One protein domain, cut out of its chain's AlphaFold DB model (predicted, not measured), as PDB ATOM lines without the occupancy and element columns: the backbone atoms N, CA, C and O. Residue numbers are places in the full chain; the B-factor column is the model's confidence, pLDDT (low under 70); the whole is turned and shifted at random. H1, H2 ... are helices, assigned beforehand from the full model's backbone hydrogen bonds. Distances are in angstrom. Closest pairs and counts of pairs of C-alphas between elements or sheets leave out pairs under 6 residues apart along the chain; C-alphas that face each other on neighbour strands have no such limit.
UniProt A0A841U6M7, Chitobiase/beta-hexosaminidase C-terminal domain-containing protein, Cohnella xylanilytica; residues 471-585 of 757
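What this domain is: This is residues 471 to 585 of the 757 residues of the protein "Chitobiase/beta-hexosaminidase C-terminal domain-containing protein" of Cohnella xylanilytica (UniProt A0A841U6M7). One long helix, H4, is a shaft between two lobes: H1, H2 and H3 gather at its first end, H5 and H6 toward its other end. The printed part has 115 residues with six named helices, H1 to H6, and no named strand: all helix. It is loose, radius of gyration of the C-alphas 18.7 A, a rod spanning 53 by 23 by 23 A.

How they stand to each other: Start at H4, residues 521 to 550. Its residues 524 to 531 alone touch H3, residues 504 to 512, at a steep tilt of 57 degrees; the closest C-alphas, Val 507 and Val 528, are 6.0 A apart. Its residues 536 to 544 alone touch H5, residues 558 to 563, in a helical hairpin; the closest C-alphas, Lys 537 and Asn 563, are 5.3 A apart. H6, residues 574 to 582, is close to H4 but not clearly touching, C-alphas 548 and 582 being closest at 6.0 A. H1, residues 471 to 480, touches H2, residues 488 to 493, closest at C-alphas 471 and 491, 7.5 A. In the six helices every O i to N i+4 pair is within hydrogen-bond range.

Where its parts are: Find C-alpha 521 at (-5.030, 94.810, 74.513); H4 runs 42.7 A to C-alpha 550 at (-41.911, 115.895, 78.508).

The domain as a whole: The printed part has no cut, and its links are short. Residues 516 to 517 have pLDDT under 70.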
ATOM      1  N   LEU A 471      -3.698  94.269  66.431       93.00
ATOM      2  CA  LEU A 471      -3.178  95.185  67.454       93.00
ATOM      3  C   LEU A 471      -2.127  96.161  66.899       93.00
ATOM      4  O   LEU A 471      -2.078  97.310  67.329       93.00
ATOM      5  N   ASP A 472      -1.303  95.719  65.950       91.31
ATOM      6  CA  ASP A 472      -0.281  96.563  65.329       91.31
ATOM      7  C   ASP A 472      -0.943  97.624  64.436       91.31
ATOM      8  O   ASP A 472      -0.551  98.781  64.504       91.31
ATOM      9  N   LEU A 473      -2.027  97.279  63.719       91.31
ATOM     10  CA  LEU A 473      -2.857  98.248  62.975       91.31
ATOM     11  C   LEU A 473      -3.455  99.336  63.885       91.31
ATOM     12  O   LEU A 473      -3.495 100.505  63.508       91.31
ATOM     13  N   ILE A 474      -3.911  98.972  65.089       92.94
ATOM     14  CA  ILE A 474      -4.436  99.935  66.074       92.94
ATOM     15  C   ILE A 474      -3.322 100.864  66.580       92.94
ATOM     16  O   ILE A 474      -3.560 102.055  66.771       92.94
ATOM     17  N   ASN A 475      -2.111 100.340  66.786       92.06
ATOM     18  CA  ASN A 475      -0.958 101.136  67.207       92.06
ATOM     19  C   ASN A 475      -0.454 102.066  66.093       92.06
ATOM     20  O   ASN A 475      -0.211 103.240  66.351       92.06
ATOM     21  N   GLU A 476      -0.371 101.582  64.854       90.06
ATOM     22  CA  GLU A 476       0.001 102.380  63.679       90.06
ATOM     23  C   GLU A 476      -0.994 103.529  63.439       90.06
ATOM     24  O   GLU A 476      -0.586 104.672  63.219       90.06
ATOM     25  N   ALA A 477      -2.299 103.266  63.573       91.00
ATOM     26  CA  ALA A 477      -3.338 104.294  63.507       91.00
ATOM     27  C   ALA A 477      -3.249 105.308  64.664       91.00
ATOM     28  O   ALA A 477      -3.452 106.504  64.454       91.00
ATOM     29  N   ALA A 478      -2.897 104.864  65.875       90.25
ATOM     30  CA  ALA A 478      -2.700 105.751  67.023       90.25
ATOM     31  C   ALA A 478      -1.459 106.652  66.888       90.25
ATOM     32  O   ALA A 478      -1.504 107.805  67.316       90.25
ATOM     33  N   GLU A 479      -0.371 106.158  66.291       87.94
ATOM     34  CA  GLU A 479       0.868 106.926  66.093       87.94
ATOM     35  C   GLU A 479       0.793 107.888  64.900       87.94
ATOM     36  O   GLU A 479       1.316 109.001  64.974       87.94
ATOM     37  N   SER A 480       0.125 107.486  63.813       87.56
ATOM     38  CA  SER A 480      -0.095 108.330  62.628       87.56
ATOM     39  C   SER A 480      -1.247 109.329  62.795       87.56
ATOM     40  O   SER A 480      -1.235 110.396  62.179       87.56
ATOM     41  N   GLY A 481      -2.252 108.986  63.606       88.69
ATOM     42  CA  GLY A 481      -3.552 109.657  63.639       88.69
ATOM     43  C   GLY A 481      -4.495 109.251  62.493       88.69
ATOM     44  O   GLY A 481      -5.608 109.778  62.420       88.69
ATOM     45  N   GLU A 482      -4.090 108.329  61.612       90.75
ATOM     46  CA  GLU A 482      -4.872 107.872  60.455       90.75
ATOM     47  C   GLU A 482      -5.664 106.595  60.792       90.75
ATOM     48  O   GLU A 482      -5.190 105.469  60.658       90.75
ATOM     49  N   TRP A 483      -6.916 106.769  61.225       91.94
ATOM     50  CA  TRP A 483      -7.783 105.673  61.687       91.94
ATOM     51  C   TRP A 483      -8.701 105.062  60.610       91.94
ATOM     52  O   TRP A 483      -9.507 104.186  60.926       91.94
ATOM     53  N   ASP A 484      -8.587 105.474  59.343       86.56
ATOM     54  CA  ASP A 484      -9.515 105.096  58.255       86.56
ATOM     55  C   ASP A 484      -9.643 103.576  58.018       86.56
ATOM     56  O   ASP A 484     -10.667 103.107  57.518       86.56
ATOM     57  N   ASN A 485      -8.623 102.797  58.401       83.62
ATOM     58  CA  ASN A 485      -8.578 101.339  58.243       83.62
ATOM     59  C   ASN A 485      -8.870 100.556  59.542       83.62
ATOM     60  O   ASN A 485      -8.742  99.331  59.552       83.62
ATOM     61  N   VAL A 486      -9.252 101.226  60.636       92.62
ATOM     62  CA  VAL A 486      -9.499 100.596  61.944       92.62
ATOM     63  C   VAL A 486     -10.972 100.713  62.327       92.62
ATOM     64  O   VAL A 486     -11.455 101.759  62.759       92.62
ATOM     65  N   ASP A 487     -11.696  99.602  62.209       93.69
ATOM     66  CA  ASP A 487     -13.100  99.495  62.597       93.69
ATOM     67  C   ASP A 487     -13.301  98.602  63.840       93.69
ATOM     68  O   ASP A 487     -12.363  98.082  64.448       93.69
ATOM     69  N   ALA A 488     -14.562  98.405  64.236       92.62
ATOM     70  CA  ALA A 488     -14.906  97.562  65.379       92.62
ATOM     71  C   ALA A 488     -14.514  96.076  65.205       92.62
ATOM     72  O   ALA A 488     -14.394  95.371  66.209       92.62
ATOM     73  N   LEU A 489     -14.318  95.594  63.969       92.94
ATOM     74  CA  LEU A 489     -13.852  94.234  63.701       92.94
ATOM     75  C   LEU A 489     -12.344  94.119  63.953       92.94
ATOM     76  O   LEU A 489     -11.937  93.165  64.606       92.94
ATOM     77  N   ILE A 490     -11.540  95.118  63.566       94.88
ATOM     78  CA  ILE A 490     -10.100  95.159  63.892       94.88
ATOM     79  C   ILE A 490      -9.870  95.113  65.412       94.88
ATOM     80  O   ILE A 490      -9.038  94.338  65.886       94.88
ATOM     81  N   PHE A 491     -10.659  95.852  66.202       96.00
ATOM     82  CA  PHE A 491     -10.618  95.746  67.668       96.00
ATOM     83  C   PHE A 491     -10.983  94.336  68.170       96.00
ATOM     84  O   PHE A 491     -10.294  93.799  69.040       96.00
ATOM     85  N   ALA A 492     -12.024  93.711  67.611       93.06
ATOM     86  CA  ALA A 492     -12.433  92.357  67.989       93.06
ATOM     87  C   ALA A 492     -11.371  91.297  67.635       93.06
ATOM     88  O   ALA A 492     -11.079  90.427  68.458       93.06
ATOM     89  N   ASP A 493     -10.747  91.407  66.462       92.56
ATOM     90  CA  ASP A 493      -9.675  90.520  65.998       92.56
ATOM     91  C   ASP A 493      -8.358  90.750  66.770       92.56
ATOM     92  O   ASP A 493      -7.566  89.820  66.937       92.56
ATOM     93  N   ALA A 494      -8.152  91.947  67.338       92.44
ATOM     94  CA  ALA A 494      -7.103  92.227  68.326       92.44
ATOM     95  C   ALA A 494      -7.405  91.647  69.725       92.44
ATOM     96  O   ALA A 494      -6.553  91.690  70.611       92.44
ATOM     97  N   GLY A 495      -8.605  91.094  69.943       95.12
ATOM     98  CA  GLY A 495      -9.050  90.539  71.224       95.12
ATOM     99  C   GLY A 495      -9.673  91.556  72.188       95.12
ATOM    100  O   GLY A 495      -9.916  91.213  73.345       95.12
ATOM    101  N   VAL A 496      -9.950  92.783  71.735       97.38
ATOM    102  CA  VAL A 496     -10.647  93.820  72.510       97.38
ATOM    103  C   VAL A 496     -12.159  93.620  72.387       97.38
ATOM    104  O   VAL A 496     -12.701  93.449  71.296       97.38
ATOM    105  N   THR A 497     -12.875  93.663  73.509       96.06
ATOM    106  CA  THR A 497     -14.326  93.430  73.563       96.06
ATOM    107  C   THR A 497     -15.104  94.688  73.946       96.06
ATOM    108  O   THR A 497     -14.601  95.560  74.649       96.06
ATOM    109  N   GLY A 498     -16.354  94.794  73.482       93.44
ATOM    110  CA  GLY A 498     -17.239  95.935  73.768       93.44
ATOM    111  C   GLY A 498     -17.170  97.086  72.756       93.44
ATOM    112  O   GLY A 498     -17.996  97.999  72.821       93.44
ATOM    113  N   VAL A 499     -16.254  97.030  71.786       96.94
ATOM    114  CA  VAL A 499     -16.258  97.942  70.633       96.94
ATOM    115  C   VAL A 499     -17.340  97.514  69.638       96.94
ATOM    116  O   VAL A 499     -17.539  96.332  69.361       96.94
ATOM    117  N   THR A 500     -18.078  98.491  69.126       95.00
ATOM    118  CA  THR A 500     -19.217  98.353  68.213       95.00
ATOM    119  C   THR A 500     -19.219  99.525  67.234       95.00
ATOM    120  O   THR A 500     -18.614 100.565  67.494       95.00
ATOM    121  N   THR A 501     -19.979  99.424  66.146       93.31
ATOM    122  CA  THR A 501     -20.159 100.533  65.191       93.31
ATOM    123  C   THR A 501     -20.713 101.819  65.823       93.31
ATOM    124  O   THR A 501     -20.526 102.890  65.256       93.31
ATOM    125  N   SER A 502     -21.367 101.740  66.989       89.56
ATOM    126  CA  SER A 502     -21.958 102.895  67.679       89.56
ATOM    127  C   SER A 502     -21.018 103.604  68.660       89.56
ATOM    128  O   SER A 502     -21.310 104.734  69.039       89.56
ATOM    129  N   ASN A 503     -19.928 102.968  69.106       94.12
ATOM    130  CA  ASN A 503     -18.973 103.557  70.061       94.12
ATOM    131  C   ASN A 503     -17.514 103.564  69.575       94.12
ATOM    132  O   ASN A 503     -16.692 104.209  70.220       94.12
ATOM    133  N   VAL A 504     -17.185 102.922  68.446       95.69
ATOM    134  CA  VAL A 504     -15.813 102.881  67.901       95.69
ATOM    135  C   VAL A 504     -15.203 104.275  67.721       95.69
ATOM    136  O   VAL A 504     -14.053 104.472  68.089       95.69
ATOM    137  N   ALA A 505     -15.982 105.273  67.287       94.94
ATOM    138  CA  ALA A 505     -15.509 106.655  67.165       94.94
ATOM    139  C   ALA A 505     -15.076 107.265  68.515       94.94
ATOM    140  O   ALA A 505     -14.019 107.880  68.594       94.94
ATOM    141  N   ALA A 506     -15.842 107.038  69.589       95.00
ATOM    142  CA  ALA A 506     -15.501 107.518  70.933       95.00
ATOM    143  C   ALA A 506     -14.317 106.746  71.550       95.00
ATOM    144  O   ALA A 506     -13.551 107.301  72.333       95.00
ATOM    145  N   VAL A 507     -14.142 105.471  71.183       96.00
ATOM    146  CA  VAL A 507     -12.960 104.673  71.550       96.00
ATOM    147  C   VAL A 507     -11.708 105.208  70.848       96.00
ATOM    148  O   VAL A 507     -10.688 105.402  71.502       96.00
ATOM    149  N   ILE A 508     -11.798 105.502  69.547       95.31
ATOM    150  CA  ILE A 508     -10.721 106.109  68.751       95.31
ATOM    151  C   ILE A 508     -10.353 107.501  69.282       95.31
ATOM    152  O   ILE A 508      -9.170 107.796  69.446       95.31
ATOM    153  N   GLU A 509     -11.340 108.338  69.615       94.44
ATOM    154  CA  GLU A 509     -11.119 109.652  70.234       94.44
ATOM    155  C   GLU A 509     -10.390 109.521  71.582       94.44
ATOM    156  O   GLU A 509      -9.393 110.204  71.820       94.44
ATOM    157  N   ALA A 510     -10.818 108.584  72.437       93.06
ATOM    158  CA  ALA A 510     -10.176 108.336  73.726       93.06
ATOM    159  C   ALA A 510      -8.730 107.822  73.584       93.06
ATOM    160  O   ALA A 510      -7.855 108.296  74.312       93.06
ATOM    161  N   LEU A 511      -8.460 106.916  72.636       92.56
ATOM    162  CA  LEU A 511      -7.103 106.446  72.317       92.56
ATOM    163  C   LEU A 511      -6.224 107.588  71.788       92.56
ATOM    164  O   LEU A 511      -5.120 107.785  72.284       92.56
ATOM    165  N   SER A 512      -6.743 108.393  70.857       90.38
ATOM    166  CA  SER A 512      -6.034 109.541  70.266       90.38
ATOM    167  C   SER A 512      -5.734 110.657  71.277       90.38
ATOM    168  O   SER A 512      -4.820 111.451  71.078       90.38
ATOM    169  N   SER A 513      -6.501 110.736  72.369       85.62
ATOM    170  CA  SER A 513      -6.322 111.738  73.430       85.62
ATOM    171  C   SER A 513      -5.233 111.400  74.461       85.62
ATOM    172  O   SER A 513      -4.994 112.193  75.375       85.62
ATOM    173  N   ASN A 514      -4.596 110.229  74.358       78.56
ATOM    174  CA  ASN A 514      -3.723 109.680  75.393       78.56
ATOM    175  C   ASN A 514      -2.341 109.305  74.825       78.56
ATOM    176  O   ASN A 514      -2.234 108.639  73.805       78.56
ATOM    177  N   GLU A 515      -1.269 109.713  75.509       72.38
ATOM    178  CA  GLU A 515       0.124 109.609  75.033       72.38
ATOM    179  C   GLU A 515       0.739 108.192  75.158       72.38
ATOM    180  O   GLU A 515       1.942 108.009  74.964       72.38
ATOM    181  N   ALA A 516      -0.046 107.175  75.524       65.56
ATOM    182  CA  ALA A 516       0.441 105.839  75.873       65.56
ATOM    183  C   ALA A 516       0.582 104.880  74.667       65.56
ATOM    184  O   ALA A 516      -0.060 103.833  74.634       65.56
ATOM    185  N   SER A 517       1.466 105.198  73.713       67.06
ATOM    186  CA  SER A 517       1.890 104.252  72.659       67.06
ATOM    187  C   SER A 517       3.196 103.514  73.029       67.06
ATOM    188  O   SER A 517       4.083 104.132  73.631       67.06
ATOM    189  N   PRO A 518       3.379 102.224  72.670       81.94
ATOM    190  CA  PRO A 518       2.403 101.318  72.058       81.94
ATOM    191  C   PRO A 518       1.414 100.740  73.076       81.94
ATOM    192  O   PRO A 518       1.779 100.350  74.189       81.94
ATOM    193  N   TRP A 519       0.163 100.622  72.649       90.56
ATOM    194  CA  TRP A 519      -0.945 100.070  73.414       90.56
ATOM    195  C   TRP A 519      -0.889  98.544  73.507       90.56
ATOM    196  O   TRP A 519      -0.630  97.849  72.518       90.56
ATOM    197  N   THR A 520      -1.244  97.997  74.673       94.75
ATOM    198  CA  THR A 520      -1.620  96.580  74.792       94.75
ATOM    199  C   THR A 520      -3.139  96.407  74.751       94.75
ATOM    200  O   THR A 520      -3.896  97.314  75.096       94.75
ATOM    201  N   VAL A 521      -3.603  95.194  74.430       95.50
ATOM    202  CA  VAL A 521      -5.030  94.810  74.513       95.50
ATOM    203  C   VAL A 521      -5.638  95.147  75.882       95.50
ATOM    204  O   VAL A 521      -6.802  95.526  75.954       95.50
ATOM    205  N   THR A 522      -4.858  95.054  76.966       95.44
ATOM    206  CA  THR A 522      -5.319  95.374  78.330       95.44
ATOM    207  C   THR A 522      -5.607  96.865  78.491       95.44
ATOM    208  O   THR A 522      -6.621  97.235  79.082       95.44
ATOM    209  N   ASP A 523      -4.736  97.715  77.949       94.50
ATOM    210  CA  ASP A 523      -4.854  99.171  78.048       94.50
ATOM    211  C   ASP A 523      -6.029  99.672  77.196       94.50
ATOM    212  O   ASP A 523      -6.861 100.446  77.671       94.50
ATOM    213  N   ILE A 524      -6.168  99.137  75.974       95.44
ATOM    214  CA  ILE A 524      -7.312  99.422  75.097       95.44
ATOM    215  C   ILE A 524      -8.612  98.939  75.750       95.44
ATOM    216  O   ILE A 524      -9.590  99.682  75.780       95.44
ATOM    217  N   GLN A 525      -8.643  97.730  76.325       97.25
ATOM    218  CA  GLN A 525      -9.841  97.203  76.989       97.25
ATOM    219  C   GLN A 525     -10.279  98.087  78.167       97.25
ATOM    220  O   GLN A 525     -11.476  98.329  78.319       97.25
ATOM    221  N   ALA A 526      -9.336  98.623  78.949       95.44
ATOM    222  CA  ALA A 526      -9.630  99.562  80.033       95.44
ATOM    223  C   ALA A 526     -10.188 100.907  79.520       95.44
ATOM    224  O   ALA A 526     -11.113 101.461  80.120       95.44
ATOM    225  N   ILE A 527      -9.681 101.413  78.389       95.31
ATOM    226  CA  ILE A 527     -10.236 102.603  77.722       95.31
ATOM    227  C   ILE A 527     -11.652 102.331  77.216       95.31
ATOM    228  O   ILE A 527     -12.553 103.123  77.485       95.31
ATOM    229  N   VAL A 528     -11.883 101.194  76.556       96.88
ATOM    230  CA  VAL A 528     -13.209 100.791  76.062       96.88
ATOM    231  C   VAL A 528     -14.213 100.667  77.212       96.88
ATOM    232  O   VAL A 528     -15.332 101.166  77.097       96.88
ATOM    233  N   GLU A 529     -13.819 100.079  78.344       95.50
ATOM    234  CA  GLU A 529     -14.653 100.018  79.553       95.50
ATOM    235  C   GLU A 529     -14.990 101.416  80.104       95.50
ATOM    236  O   GLU A 529     -16.148 101.669  80.452       95.50
ATOM    237  N   SER A 530     -14.026 102.346  80.124       93.69
ATOM    238  CA  SER A 530     -14.267 103.738  80.538       93.69
ATOM    239  C   SER A 530     -15.220 104.465  79.585       93.69
ATOM    240  O   SER A 530     -16.189 105.073  80.036       93.69
ATOM    241  N   VAL A 531     -14.998 104.353  78.271       95.62
ATOM    242  CA  VAL A 531     -15.844 104.965  77.231       95.62
ATOM    243  C   VAL A 531     -17.276 104.434  77.317       95.62
ATOM    244  O   VAL A 531     -18.225 105.215  77.298       95.62
ATOM    245  N   ILE A 532     -17.464 103.121  77.488       92.88
ATOM    246  CA  ILE A 532     -18.795 102.520  77.681       92.88
ATOM    247  C   ILE A 532     -19.468 103.059  78.953       92.88
ATOM    248  O   ILE A 532     -20.663 103.363  78.929       92.88
ATOM    249  N   ALA A 533     -18.723 103.210  80.053       90.25
ATOM    250  CA  ALA A 533     -19.256 103.767  81.295       90.25
ATOM    251  C   ALA A 533     -19.662 105.246  81.155       90.25
ATOM    252  O   ALA A 533     -20.675 105.654  81.725       90.25
ATOM    253  N   ASP A 534     -18.918 106.047  80.390       91.25
ATOM    254  CA  ASP A 534     -19.239 107.457  80.147       91.25
ATOM    255  C   ASP A 534     -20.415 107.635  79.172       91.25
ATOM    256  O   ASP A 534     -21.318 108.430  79.451       91.25
ATOM    257  N   LEU A 535     -20.511 106.813  78.119       91.31
ATOM    258  CA  LEU A 535     -21.713 106.740  77.273       91.31
ATOM    259  C   LEU A 535     -22.953 106.352  78.096       91.31
ATOM    260  O   LEU A 535     -24.017 106.951  77.929       91.31
ATOM    261  N   ALA A 536     -22.832 105.395  79.023       88.94
ATOM    262  CA  ALA A 536     -23.937 104.999  79.898       88.94
ATOM    263  C   ALA A 536     -24.399 106.143  80.824       88.94
ATOM    264  O   ALA A 536     -25.608 106.319  81.009       88.94
ATOM    265  N   LYS A 537     -23.469 106.959  81.350       92.56
ATOM    266  CA  LYS A 537     -23.804 108.184  82.106       92.56
ATOM    267  C   LYS A 537     -24.551 109.191  81.242       92.56
ATOM    268  O   LYS A 537     -25.561 109.732  81.686       92.56
ATOM    269  N   GLN A 538     -24.084 109.422  80.015       92.06
ATOM    270  CA  GLN A 538     -24.699 110.384  79.102       92.06
ATOM    271  C   GLN A 538     -26.116 109.959  78.695       92.06
ATOM    272  O   GLN A 538     -27.034 110.770  78.757       92.06
ATOM    273  N   VAL A 539     -26.332 108.679  78.369       92.19
ATOM    274  CA  VAL A 539     -27.670 108.131  78.073       92.19
ATOM    275  C   VAL A 539     -28.614 108.281  79.271       92.19
ATOM    276  O   VAL A 539     -29.773 108.667  79.103       92.19
ATOM    277  N   ALA A 540     -28.129 108.023  80.488       94.88
ATOM    278  CA  ALA A 540     -28.926 108.174  81.702       94.88
ATOM    279  C   ALA A 540     -29.261 109.646  82.019       94.88
ATOM    280  O   ALA A 540     -30.389 109.938  82.413       94.88
ATOM    281  N   LEU A 541     -28.322 110.575  81.797       95.19
ATOM    282  CA  LEU A 541     -28.554 112.015  81.940       95.19
ATOM    283  C   LEU A 541     -29.553 112.540  80.898       95.19
ATOM    284  O   LEU A 541     -30.480 113.264  81.255       95.19
ATOM    285  N   ASN A 542     -29.413 112.126  79.635       94.06
ATOM    286  CA  ASN A 542     -30.364 112.466  78.575       94.06
ATOM    287  C   ASN A 542     -31.770 111.965  78.927       94.06
ATOM    288  O   ASN A 542     -32.715 112.739  78.859       94.06
ATOM    289  N   SER A 543     -31.894 110.731  79.431       93.94
ATOM    290  CA  SER A 543     -33.180 110.169  79.880       93.94
ATOM    291  C   SER A 543     -33.849 110.999  80.991       93.94
ATOM    292  O   SER A 543     -35.073 111.052  81.063       93.94
ATOM    293  N   ILE A 544     -33.064 111.640  81.868       94.88
ATOM    294  CA  ILE A 544     -33.575 112.531  82.926       94.88
ATOM    295  C   ILE A 544     -34.036 113.872  82.339       94.88
ATOM    296  O   ILE A 544     -35.117 114.342  82.690       94.88
ATOM    297  N   ASN A 545     -33.256 114.472  81.436       93.88
ATOM    298  CA  ASN A 545     -33.619 115.738  80.787       93.88
ATOM    299  C   ASN A 545     -34.836 115.570  79.848       93.88
ATOM    300  O   ASN A 545     -35.760 116.378  79.896       93.88
ATOM    301  N   GLU A 546     -34.917 114.479  79.082       92.56
ATOM    302  CA  GLU A 546     -36.082 114.136  78.246       92.56
ATOM    303  C   GLU A 546     -37.356 113.930  79.084       92.56
ATOM    304  O   GLU A 546     -38.435 114.414  78.723       92.56
ATOM    305  N   ALA A 547     -37.250 113.253  80.235       92.81
ATOM    306  CA  ALA A 547     -38.363 113.087  81.173       92.81
ATOM    307  C   ALA A 547     -38.828 114.421  81.780       92.81
ATOM    308  O   ALA A 547     -40.016 114.593  82.052       92.81
ATOM    309  N   ALA A 548     -37.918 115.378  81.959       90.38
ATOM    310  CA  ALA A 548     -38.233 116.706  82.467       90.38
ATOM    311  C   ALA A 548     -38.919 117.600  81.431       90.38
ATOM    312  O   ALA A 548     -39.926 118.231  81.744       90.38
ATOM    313  N   GLU A 549     -38.419 117.612  80.194       88.81
ATOM    314  CA  GLU A 549     -39.013 118.374  79.087       88.81
ATOM    315  C   GLU A 549     -40.406 117.851  78.703       88.81
ATOM    316  O   GLU A 549     -41.297 118.633  78.369       88.81
ATOM    317  N   SER A 550     -40.612 116.533  78.771       88.94
ATOM    318  CA  SER A 550     -41.911 115.895  78.508       88.94
ATOM    319  C   SER A 550     -42.862 115.888  79.712       88.94
ATOM    320  O   SER A 550     -44.076 115.786  79.536       88.94
ATOM    321  N   GLY A 551     -42.325 115.956  80.934       88.25
ATOM    322  CA  GLY A 551     -43.041 115.646  82.174       88.25
ATOM    323  C   GLY A 551     -43.295 114.145  82.405       88.25
ATOM    324  O   GLY A 551     -43.940 113.782  83.393       88.25
ATOM    325  N   GLU A 552     -42.815 113.251  81.530       91.56
ATOM    326  CA  GLU A 552     -43.074 111.804  81.586       91.56
ATOM    327  C   GLU A 552     -41.975 111.027  82.334       91.56
ATOM    328  O   GLU A 552     -41.170 110.285  81.772       91.56
ATOM    329  N   TRP A 553     -41.990 111.120  83.662       93.38
ATOM    330  CA  TRP A 553     -40.989 110.502  84.545       93.38
ATOM    331  C   TRP A 553     -41.085 108.973  84.728       93.38
ATOM    332  O   TRP A 553     -40.332 108.400  85.512       93.38
ATOM    333  N   ALA A 554     -41.981 108.281  84.018       88.44
ATOM    334  CA  ALA A 554     -42.304 106.866  84.259       88.44
ATOM    335  C   ALA A 554     -41.122 105.887  84.082       88.44
ATOM    336  O   ALA A 554     -41.129 104.810  84.677       88.44
ATOM    337  N   ASN A 555     -40.115 106.262  83.284       85.31
ATOM    338  CA  ASN A 555     -38.919 105.453  83.015       85.31
ATOM    339  C   ASN A 555     -37.682 105.897  83.824       85.31
ATOM    340  O   ASN A 555     -36.609 105.303  83.688       85.31
ATOM    341  N   VAL A 556     -37.805 106.925  84.672       94.25
ATOM    342  CA  VAL A 556     -36.710 107.413  85.520       94.25
ATOM    343  C   VAL A 556     -36.776 106.733  86.886       94.25
ATOM    344  O   VAL A 556     -37.799 106.727  87.565       94.25
ATOM    345  N   SER A 557     -35.657 106.144  87.294       94.81
ATOM    346  CA  SER A 557     -35.520 105.347  88.514       94.81
ATOM    347  C   SER A 557     -34.290 105.768  89.321       94.81
ATOM    348  O   SER A 557     -33.432 106.499  88.828       94.81
ATOM    349  N   GLU A 558     -34.156 105.247  90.544       95.38
ATOM    350  CA  GLU A 558     -32.933 105.381  91.352       95.38
ATOM    351  C   GLU A 558     -31.688 104.932  90.566       95.38
ATOM    352  O   GLU A 558     -30.659 105.605  90.586       95.38
ATOM    353  N   THR A 559     -31.807 103.854  89.782       93.00
ATOM    354  CA  THR A 559     -30.742 103.369  88.894       93.00
ATOM    355  C   THR A 559     -30.455 104.334  87.741       93.00
ATOM    356  O   THR A 559     -29.303 104.459  87.346       93.00
ATOM    357  N   THR A 560     -31.452 105.060  87.225       96.06
ATOM    358  CA  THR A 560     -31.238 106.093  86.194       96.06
ATOM    359  C   THR A 560     -30.397 107.243  86.753       96.06
ATOM    360  O   THR A 560     -29.396 107.615  86.148       96.06
ATOM    361  N   PHE A 561     -30.728 107.747  87.947       96.06
ATOM    362  CA  PHE A 561     -29.923 108.770  88.626       96.06
ATOM    363  C   PHE A 561     -28.508 108.270  88.957       96.06
ATOM    364  O   PHE A 561     -27.534 108.955  88.646       96.06
ATOM    365  N   ALA A 562     -28.379 107.059  89.508       94.19
ATOM    366  CA  ALA A 562     -27.082 106.464  89.826       94.19
ATOM    367  C   ALA A 562     -26.205 106.259  88.577       94.19
ATOM    368  O   ALA A 562     -25.019 106.588  88.603       94.19
ATOM    369  N   ASN A 563     -26.790 105.787  87.469       92.88
ATOM    370  CA  ASN A 563     -26.091 105.638  86.192       92.88
ATOM    371  C   ASN A 563     -25.650 106.992  85.627       92.88
ATOM    372  O   ASN A 563     -24.548 107.076  85.104       92.88
ATOM    373  N   ALA A 564     -26.442 108.058  85.795       95.00
ATOM    374  CA  ALA A 564     -26.052 109.428  85.446       95.00
ATOM    375  C   ALA A 564     -24.974 110.025  86.382       95.00
ATOM    376  O   ALA A 564     -24.539 111.155  86.178       95.00
ATOM    377  N   GLY A 565     -24.532 109.296  87.416       94.12
ATOM    378  CA  GLY A 565     -23.548 109.759  88.400       94.12
ATOM    379  C   GLY A 565     -24.127 110.604  89.541       94.12
ATOM    380  O   GLY A 565     -23.362 111.162  90.328       94.12
ATOM    381  N   VAL A 566     -25.454 110.695  89.661       96.00
ATOM    382  CA  VAL A 566     -26.145 111.409  90.744       96.00
ATOM    383  C   VAL A 566     -26.306 110.487  91.953       96.00
ATOM    384  O   VAL A 566     -26.795 109.363  91.846       96.00
ATOM    385  N   THR A 567     -25.930 110.975  93.133       96.31
ATOM    386  CA  THR A 567     -25.963 110.220  94.395       96.31
ATOM    387  C   THR A 567     -26.985 110.785  95.382       96.31
ATOM    388  O   THR A 567     -27.293 111.977  95.372       96.31
ATOM    389  N   GLY A 568     -27.511 109.927  96.263       94.31
ATOM    390  CA  GLY A 568     -28.452 110.315  97.324       94.31
ATOM    391  C   GLY A 568     -29.936 110.264  96.940       94.31
ATOM    392  O   GLY A 568     -30.786 110.410  97.819       94.31
ATOM    393  N   VAL A 569     -30.262 110.003  95.671       97.06
ATOM    394  CA  VAL A 569     -31.621 109.608  95.276       97.06
ATOM    395  C   VAL A 569     -31.884 108.185  95.767       97.06
ATOM    396  O   VAL A 569     -31.021 107.321  95.643       97.06
ATOM    397  N   THR A 570     -33.064 107.954  96.335       95.81
ATOM    398  CA  THR A 570     -33.536 106.660  96.835       95.81
ATOM    399  C   THR A 570     -35.035 106.505  96.582       95.81
ATOM    400  O   THR A 570     -35.753 107.498  96.433       95.81
ATOM    401  N   LEU A 571     -35.558 105.278  96.643       93.75
ATOM    402  CA  LEU A 571     -37.009 105.018  96.600       93.75
ATOM    403  C   LEU A 571     -37.860 105.877  97.562       93.75
ATOM    404  O   LEU A 571     -39.040 106.083  97.288       93.75
ATOM    405  N   SER A 572     -37.307 106.379  98.676       91.12
ATOM    406  CA  SER A 572     -38.057 107.197  99.641       91.12
ATOM    407  C   SER A 572     -38.065 108.699  99.338       91.12
ATOM    408  O   SER A 572     -38.899 109.402  99.902       91.12
ATOM    409  N   ASN A 573     -37.153 109.210  98.499       95.25
ATOM    410  CA  ASN A 573     -37.086 110.638  98.152       95.25
ATOM    411  C   ASN A 573     -37.237 110.932  96.649       95.25
ATOM    412  O   ASN A 573     -37.462 112.087  96.298       95.25
ATOM    413  N   ILE A 574     -37.179 109.921  95.772       95.88
ATOM    414  CA  ILE A 574     -37.188 110.104  94.312       95.88
ATOM    415  C   ILE A 574     -38.394 110.904  93.802       95.88
ATOM    416  O   ILE A 574     -38.227 111.742  92.926       95.88
ATOM    417  N   ALA A 575     -39.581 110.729  94.390       95.12
ATOM    418  CA  ALA A 575     -40.764 111.513  94.025       95.12
ATOM    419  C   ALA A 575     -40.591 113.019  94.315       95.12
ATOM    420  O   ALA A 575     -40.983 113.847  93.502       95.12
ATOM    421  N   ILE A 576     -39.946 113.365  95.434       95.88
ATOM    422  CA  ILE A 576     -39.682 114.752  95.853       95.88
ATOM    423  C   ILE A 576     -38.544 115.353  95.016       95.88
ATOM    424  O   ILE A 576     -38.589 116.521  94.648       95.88
ATOM    425  N   VAL A 577     -37.539 114.545  94.660       96.38
ATOM    426  CA  VAL A 577     -36.483 114.934  93.711       96.38
ATOM    427  C   VAL A 577     -37.078 115.241  92.333       96.38
ATOM    428  O   VAL A 577     -36.747 116.268  91.750       96.38
ATOM    429  N   ILE A 578     -37.982 114.394  91.834       95.31
ATOM    430  CA  ILE A 578     -38.691 114.597  90.562       95.31
ATOM    431  C   ILE A 578     -39.581 115.845  90.610       95.31
ATOM    432  O   ILE A 578     -39.591 116.609  89.649       95.31
ATOM    433  N   GLU A 579     -40.291 116.089  91.714       94.12
ATOM    434  CA  GLU A 579     -41.084 117.309  91.911       94.12
ATOM    435  C   GLU A 579     -40.196 118.565  91.902       94.12
ATOM    436  O   GLU A 579     -40.478 119.513  91.171       94.12
ATOM    437  N   ALA A 580     -39.071 118.542  92.625       93.44
ATOM    438  CA  ALA A 580     -38.112 119.645  92.659       93.44
ATOM    439  C   ALA A 580     -37.490 119.925  91.277       93.44
ATOM    440  O   ALA A 580     -37.408 121.087  90.876       93.44
ATOM    441  N   LEU A 581     -37.118 118.882  90.525       92.94
ATOM    442  CA  LEU A 581     -36.652 118.998  89.138       92.94
ATOM    443  C   LEU A 581     -37.748 119.577  88.230       92.94
ATOM    444  O   LEU A 581     -37.516 120.568  87.547       92.94
ATOM    445  N   SER A 582     -38.966 119.034  88.286       90.12
ATOM    446  CA  SER A 582     -40.106 119.487  87.468       90.12
ATOM    447  C   SER A 582     -40.555 120.923  87.771       90.12
ATOM    448  O   SER A 582     -41.237 121.537  86.957       90.12
ATOM    449  N   SER A 583     -40.199 121.460  88.942       86.56
ATOM    450  CA  SER A 583     -40.483 122.845  89.345       86.56
ATOM    451  C   SER A 583     -39.432 123.870  88.888       86.56
ATOM    452  O   SER A 583     -39.573 125.057  89.183       86.56
ATOM    453  N   ASN A 584     -38.369 123.427  88.210       81.38
ATOM    454  CA  ASN A 584     -37.214 124.246  87.856       81.38
ATOM    455  C   ASN A 584     -37.081 124.400  86.330       81.38
ATOM    456  O   ASN A 584     -36.825 123.431  85.625       81.38
ATOM    457  N   ASP A 585     -37.167 125.630  85.822       74.75
ATOM    458  CA  ASP A 585     -37.104 125.924  84.379       74.75
ATOM    459  C   ASP A 585     -35.695 125.760  83.749       74.75
ATOM    460  O   ASP A 585     -35.507 126.037  82.566       74.75
TER     461      ASP A 585